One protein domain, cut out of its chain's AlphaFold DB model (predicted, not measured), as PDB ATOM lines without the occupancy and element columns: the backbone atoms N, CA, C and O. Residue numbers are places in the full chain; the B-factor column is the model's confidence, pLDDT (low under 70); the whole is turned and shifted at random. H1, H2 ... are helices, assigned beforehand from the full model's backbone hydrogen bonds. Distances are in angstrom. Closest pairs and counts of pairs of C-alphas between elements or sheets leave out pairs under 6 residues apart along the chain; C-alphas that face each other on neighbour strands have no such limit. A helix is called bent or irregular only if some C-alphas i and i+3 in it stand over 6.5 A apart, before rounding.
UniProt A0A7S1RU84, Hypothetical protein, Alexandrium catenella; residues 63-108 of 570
ATOM      1  N   SER A  63     -41.044  33.225   6.825       94.25
ATOM      2  CA  SER A  63     -41.822  32.618   7.915       94.25
ATOM      3  C   SER A  63     -41.701  33.383   9.239       94.25
ATOM      4  O   SER A  63     -42.574  33.278  10.103       94.25
ATOM      5  N   ALA A  64     -40.622  34.153   9.429       94.44
ATOM      6  CA  ALA A  64     -40.427  34.962  10.628       94.44
ATOM      7  C   ALA A  64     -41.419  36.136  10.702       94.44
ATOM      8  O   ALA A  64     -41.832  36.497  11.809       94.44
ATOM      9  N   PHE A  65     -41.857  36.668   9.552       95.50
ATOM     10  CA  PHE A  65     -42.954  37.636   9.468       95.50
ATOM     11  C   PHE A  65     -44.233  37.055  10.076       95.50
ATOM     12  O   PHE A  65     -44.755  37.577  11.060       95.50
ATOM     13  N   PHE A  66     -44.698  35.925   9.534       95.62
ATOM     14  CA  PHE A  66     -45.965  35.311   9.932       95.62
ATOM     15  C   PHE A  66     -45.947  34.831  11.386       95.62
ATOM     16  O   PHE A  66     -46.912  35.056  12.105       95.62
ATOM     17  N   ARG A  67     -44.827  34.274  11.875       94.31
ATOM     18  CA  ARG A  67     -44.679  33.933  13.306       94.31
ATOM     19  C   ARG A  67     -44.810  35.154  14.212       94.31
ATOM     20  O   ARG A  67     -45.381  35.051  15.294       94.31
ATOM     21  N   SER A  68     -44.267  36.290  13.779       94.31
ATOM     22  CA  SER A  68     -44.362  37.547  14.524       94.31
ATOM     23  C   SER A  68     -45.776  38.131  14.479       94.31
ATOM     24  O   SER A  68     -46.183  38.761  15.447       94.31
ATOM     25  N   LEU A  69     -46.508  37.911  13.382       95.00
ATOM     26  CA  LEU A  69     -47.890  38.356  13.187       95.00
ATOM     27  C   LEU A  69     -48.913  37.494  13.950       95.00
ATOM     28  O   LEU A  69     -49.905  38.009  14.463       95.00
ATOM     29  N   ASP A  70     -48.680  36.181  14.019       94.25
ATOM     30  CA  ASP A  70     -49.573  35.234  14.692       94.25
ATOM     31  C   ASP A  70     -49.343  35.179  16.212       94.25
ATOM     32  O   ASP A  70     -50.272  34.859  16.956       94.25
ATOM     33  N   GLY A  71     -48.124  35.481  16.674       91.62
ATOM     34  CA  GLY A  71     -47.760  35.512  18.092       91.62
ATOM     35  C   GLY A  71     -47.926  36.884  18.757       91.62
ATOM     36  O   GLY A  71     -48.159  37.894  18.102       91.62
ATOM     37  N   ASP A  72     -47.705  36.945  20.075       79.69
ATOM     38  CA  ASP A  72     -47.729  38.189  20.873       79.69
ATOM     39  C   ASP A  72     -46.457  39.051  20.693       79.69
ATOM     40  O   ASP A  72     -45.973  39.716  21.616       79.69
ATOM     41  N   GLY A  73     -45.843  38.997  19.509       75.44
ATOM     42  CA  GLY A  73     -44.586  39.676  19.229       75.44
ATOM     43  C   GLY A  73     -44.727  41.195  19.339       75.44
ATOM     44  O   GLY A  73     -45.579  41.801  18.702       75.44
ATOM     45  N   LYS A  74     -43.816  41.849  20.069       85.19
ATOM     46  CA  LYS A  74     -43.715  43.326  20.145       85.19
ATOM     47  C   LYS A  74     -43.206  43.981  18.846       85.19
ATOM     48  O   LYS A  74     -42.839  45.152  18.862       85.19
ATOM     49  N   ALA A  75     -43.106  43.218  17.757       87.56
ATOM     50  CA  ALA A  75     -42.539  43.665  16.487       87.56
ATOM     51  C   ALA A  75     -43.431  44.690  15.771       87.56
ATOM     52  O   ALA A  75     -42.930  45.504  15.001       87.56
ATOM     53  N   PHE A  76     -44.732  44.677  16.059       89.56
ATOM     54  CA  PHE A  76     -45.715  45.590  15.496       89.56
ATOM     55  C   PHE A  76     -46.377  46.383  16.618       89.56
ATOM     56  O   PHE A  76     -46.557  45.882  17.733       89.56
ATOM     57  N   ASN A  77     -46.798  47.612  16.322       92.00
ATOM     58  CA  ASN A  77     -47.804  48.230  17.174       92.00
ATOM     59  C   ASN A  77     -49.115  47.425  17.057       92.00
ATOM     60  O   ASN A  77     -49.346  46.692  16.093       92.00
ATOM     61  N   LYS A  78     -49.971  47.531  18.073       92.38
ATOM     62  CA  LYS A  78     -51.180  46.706  18.177       92.38
ATOM     63  C   LYS A  78     -52.156  46.922  17.010       92.38
ATOM     64  O   LYS A  78     -52.848  45.985  16.621       92.38
ATOM     65  N   GLU A  79     -52.221  48.138  16.475       92.69
ATOM     66  CA  GLU A  79     -53.133  48.503  15.387       92.69
ATOM     67  C   GLU A  79     -52.679  47.897  14.053       92.69
ATOM     68  O   GLU A  79     -53.476  47.251  13.374       92.69
ATOM     69  N   ASP A  80     -51.390  47.997  13.730       91.94
ATOM     70  CA  ASP A  80     -50.793  47.434  12.515       91.94
ATOM     71  C   ASP A  80     -50.743  45.911  12.554       91.94
ATOM     72  O   ASP A  80     -51.001  45.267  11.539       91.94
ATOM     73  N   ALA A  81     -50.492  45.320  13.726       92.19
ATOM     74  CA  ALA A  81     -50.606  43.875  13.908       92.19
ATOM     75  C   ALA A  81     -52.016  43.388  13.546       92.19
ATOM     76  O   ALA A  81     -52.171  42.411  12.821       92.19
ATOM     77  N   CYS A  82     -53.048  44.092  14.023       92.38
ATOM     78  CA  CYS A  82     -54.443  43.767  13.731       92.38
ATOM     79  C   CYS A  82     -54.754  43.923  12.232       92.38
ATOM     80  O   CYS A  82     -55.325  43.021  11.620       92.38
ATOM     81  N   LEU A  83     -54.313  45.031  11.628       94.19
ATOM     82  CA  LEU A  83     -54.481  45.315  10.201       94.19
ATOM     83  C   LEU A  83     -53.861  44.222   9.321       94.19
ATOM     84  O   LEU A  83     -54.534  43.649   8.465       94.19
ATOM     85  N   LEU A  84     -52.582  43.916   9.551       94.38
ATOM     86  CA  LEU A  84     -51.830  42.934   8.775       94.38
ATOM     87  C   LEU A  84     -52.352  41.516   9.013       94.38
ATOM     88  O   LEU A  84     -52.340  40.709   8.088       94.38
ATOM     89  N   LYS A  85     -52.853  41.208  10.215       93.25
ATOM     90  CA  LYS A  85     -53.449  39.902  10.518       93.25
ATOM     91  C   LYS A  85     -54.748  39.678   9.750       93.25
ATOM     92  O   LYS A  85     -54.972  38.570   9.272       93.25
ATOM     93  N   ASN A  86     -55.558  40.724   9.592       90.44
ATOM     94  CA  ASN A  86     -56.758  40.669   8.759       90.44
ATOM     95  C   ASN A  86     -56.403  40.527   7.273       90.44
ATOM     96  O   ASN A  86     -57.009  39.713   6.585       90.44
ATOM     97  N   LEU A  87     -55.397  41.268   6.792       93.31
ATOM     98  CA  LEU A  87     -54.954  41.204   5.395       93.31
ATOM     99  C   LEU A  87     -54.352  39.836   5.036       93.31
ATOM    100  O   LEU A  87     -54.693  39.248   4.016       93.31
ATOM    101  N   PHE A  88     -53.468  39.319   5.887       94.25
ATOM    102  CA  PHE A  88     -52.814  38.023   5.718       94.25
ATOM    103  C   PHE A  88     -53.529  36.941   6.527       94.25
ATOM    104  O   PHE A  88     -52.885  36.170   7.252       94.25
ATOM    105  N   ASN A  89     -54.859  36.890   6.428       92.31
ATOM    106  CA  ASN A  89     -55.647  35.836   7.055       92.31
ATOM    107  C   ASN A  89     -55.141  34.460   6.559       92.31
ATOM    108  O   ASN A  89     -54.973  34.287   5.349       92.31
ATOM    109  N   PRO A  90     -54.878  33.485   7.452       91.38
ATOM    110  CA  PRO A  90     -54.285  32.204   7.071       91.38
ATOM    111  C   PRO A  90     -55.031  31.407   6.005       91.38
ATOM    112  O   PRO A  90     -54.422  30.573   5.342       91.38
ATOM    113  N   VAL A  91     -56.333  31.632   5.876       86.88
ATOM    114  CA  VAL A  91     -57.211  30.854   5.008       86.88
ATOM    115  C   VAL A  91     -57.541  31.619   3.722       86.88
ATOM    116  O   VAL A  91     -57.689  31.000   2.672       86.88
ATOM    117  N   LEU A  92     -57.605  32.956   3.775       87.44
ATOM    118  CA  LEU A  92     -57.885  33.800   2.602       87.44
ATOM    119  C   LEU A  92     -56.628  34.183   1.810       87.44
ATOM    120  O   LEU A  92     -56.705  34.417   0.607       87.44
ATOM    121  N   SER A  93     -55.471  34.268   2.470       91.94
ATOM    122  CA  SER A  93     -54.222  34.698   1.843       91.94
ATOM    123  C   SER A  93     -53.349  33.501   1.472       91.94
ATOM    124  O   SER A  93     -52.648  32.938   2.316       91.94
ATOM    125  N   ASP A  94     -53.269  33.203   0.178       93.94
ATOM    126  CA  ASP A  94     -52.354  32.203  -0.385       93.94
ATOM    127  C   ASP A  94     -50.868  32.531  -0.146       93.94
ATOM    128  O   ASP A  94     -50.048  31.624  -0.019       93.94
ATOM    129  N   ARG A  95     -50.523  33.814   0.028       95.12
ATOM    130  CA  ARG A  95     -49.155  34.304   0.292       95.12
ATOM    131  C   ARG A  95     -48.466  33.689   1.501       95.12
ATOM    132  O   ARG A  95     -47.245  33.732   1.597       95.12
ATOM    133  N   ARG A  96     -49.215  33.094   2.432       93.19
ATOM    134  CA  ARG A  96     -48.614  32.345   3.542       93.19
ATOM    135  C   ARG A  96     -47.884  31.085   3.076       93.19
ATOM    136  O   ARG A  96     -46.958  30.637   3.748       93.19
ATOM    137  N   THR A  97     -48.284  30.526   1.935       94.44
ATOM    138  CA  THR A  97     -47.648  29.341   1.342       94.44
ATOM    139  C   THR A  97     -46.265  29.638   0.760       94.44
ATOM    140  O   THR A  97     -45.462  28.715   0.641       94.44
ATOM    141  N   ASP A  98     -45.937  30.914   0.520       95.44
ATOM    142  CA  ASP A  98     -44.608  31.353   0.074       95.44
ATOM    143  C   ASP A  98     -43.522  31.077   1.138       95.44
ATOM    144  O   ASP A  98     -42.330  31.017   0.822       95.44
ATOM    145  N   GLY A  99     -43.910  30.879   2.406       94.88
ATOM    146  CA  GLY A  99     -43.006  30.503   3.493       94.88
ATOM    147  C   GLY A  99     -41.860  31.501   3.658       94.88
ATOM    148  O   GLY A  99     -42.089  32.688   3.879       94.88
ATOM    149  N   ASP A 100     -40.619  31.029   3.532       96.50
ATOM    150  CA  ASP A 100     -39.419  31.868   3.654       96.50
ATOM    151  C   ASP A 100     -39.160  32.787   2.449       96.50
ATOM    152  O   ASP A 100     -38.356  33.712   2.556       96.50
ATOM    153  N   LEU A 101     -39.851  32.575   1.322       95.31
ATOM    154  CA  LEU A 101     -39.749  33.422   0.127       95.31
ATOM    155  C   LEU A 101     -40.639  34.667   0.207       95.31
ATOM    156  O   LEU A 101     -40.529  35.559  -0.635       95.31
ATOM    157  N   PHE A 102     -41.520  34.736   1.208       95.75
ATOM    158  CA  PHE A 102     -42.412  35.868   1.378       95.75
ATOM    159  C   PHE A 102     -41.629  37.146   1.699       95.75
ATOM    160  O   PHE A 102     -40.916  37.237   2.704       95.75
ATOM    161  N   MET A 103     -41.816  38.163   0.863       94.56
ATOM    162  CA  MET A 103     -41.315  39.508   1.113       94.56
ATOM    163  C   MET A 103     -42.453  40.352   1.697       94.56
ATOM    164  O   MET A 103     -43.460  40.549   1.012       94.56
ATOM    165  N   PRO A 104     -42.329  40.832   2.949       92.69
ATOM    166  CA  PRO A 104     -43.373  41.625   3.572       92.69
ATOM    167  C   PRO A 104     -43.552  42.957   2.832       92.69
ATOM    168  O   PRO A 104     -42.608  43.447   2.203       92.69
ATOM    169  N   PRO A 105     -44.756  43.549   2.896       90.50
ATOM    170  CA  PRO A 105     -44.994  44.860   2.312       90.50
ATOM    171  C   PRO A 105     -44.123  45.928   2.985       90.50
ATOM    172  O   PRO A 105     -43.614  45.727   4.088       90.50
ATOM    173  N   ASP A 106     -43.975  47.076   2.328       90.06
ATOM    174  CA  ASP A 106     -43.245  48.214   2.885       90.06
ATOM    175  C   ASP A 106     -43.816  48.622   4.259       90.06
ATOM    176  O   ASP A 106     -45.027  48.767   4.436       90.06
ATOM    177  N   ALA A 107     -42.926  48.777   5.243       87.50
ATOM    178  CA  ALA A 107     -43.246  49.187   6.609       87.50
ATOM    179  C   ALA A 107     -43.366  50.711   6.760       87.50
ATOM    180  O   ALA A 107     -43.557  51.207   7.874       87.50
ATOM    181  N   SER A 108     -43.194  51.467   5.672       90.19
ATOM    182  CA  SER A 108     -43.308  52.918   5.701       90.19
ATOM    183  C   SER A 108     -44.694  53.354   6.209       90.19
ATOM    184  O   SER A 108     -45.718  52.778   5.822       90.19
TER     185      SER A 108
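This is residues 63 to 108 of the 570 residues of the protein "Hypothetical protein" of Alexandrium catenella (UniProt A0A7S1RU84). Three short helices make a small angular body: H1 sits in the middle, its last turn meeting the first half of H2, while its first residue meets the far end of H3, so that H2 and H3 lie on different sides of H1. Residues 71 to 77 lead from the end of H1 to H2, residues 88 to 93 lead from H2 to H3 by way of Val 91 at a far corner of the body, and residues 102 to 108 lead away from H3 as a tail with no named element. The printed part has 46 residues with three named helices in the order H1, H2, H3 and no named strand, and its class is all helix. It is compact, with a radius of gyration of the C-alphas of 10.1 A, and rounded in outline, its C-alphas spanning 24 by 20 by 18 A along their three main axes.

H1, residues 63 to 70, touches H2, residues 78 to 87. Their closest C-alphas are those of Leu 69 and Ala 81, 6.2 A apart, and their centres are 11.9 A apart. The two run opposite ways at a steep tilt of 68 degrees, only just short of about perpendicular. H1 also touches H3, residues 94 to 101, and here the closest C-alphas are those of Ser 63 and Asp 100, 4.9 A apart. H1 and H3 run opposite ways at a steep tilt of 48 degrees, with their centres 10.9 A apart. H1 and H2 have 4 pairs of C-alphas within 8 A, and H1 and H3 have 4 such pairs too. H2 and H3 follow each other in the chain but are apart. H3 is irregular: C-alphas 97 and 100 are 8.9 A apart, where about 5 A is found in a regular helix, and its line is a rough one. In the backbones of H1 and H2 every O i to N i+4 pair is within hydrogen-bond range. In H3 0 of 4 such pairs are within range, with a mean of 5.5 A, beside 4 of 5 O i to N i+3 pairs.

H1 begins at Ser 63, with its C-alpha at (-41.822, 32.618, 7.915), and ends at Asp 70, with its C-alpha at (-49.573, 35.234, 14.692). It has 8 residues and measures 10.6 A from first to last C-alpha. H2 runs from Lys 78 to Leu 87; with 10 residues it is the longest helix by residues, and it measures 14.4 A. H3 runs from Asp 94 to Leu 101, 8 residues and 12.7 A, almost along the x axis, from C-alpha 94 at (-52.354, 32.203, -0.385) to C-alpha 101 at (-39.749, 33.422, 0.127).

The two C-alphas farthest apart are those of Val 91, in the link between H2 and H3, and Ser 108, the last printed residue, at 26.1 A. The first and last printed C-alphas, those of Ser 63 and Ser 108, are 20.5 A apart. The printed part has no cut. H1 and H2 are joined by a short link of 7 residues. H2 and H3 are joined by a short link of 6 residues. No link is long. The mean pLDDT of the printed part of this model is 92.0, and no printed residue is under 70. By element, the mean is 95 for H1, 93 for H2 and 95 for H3.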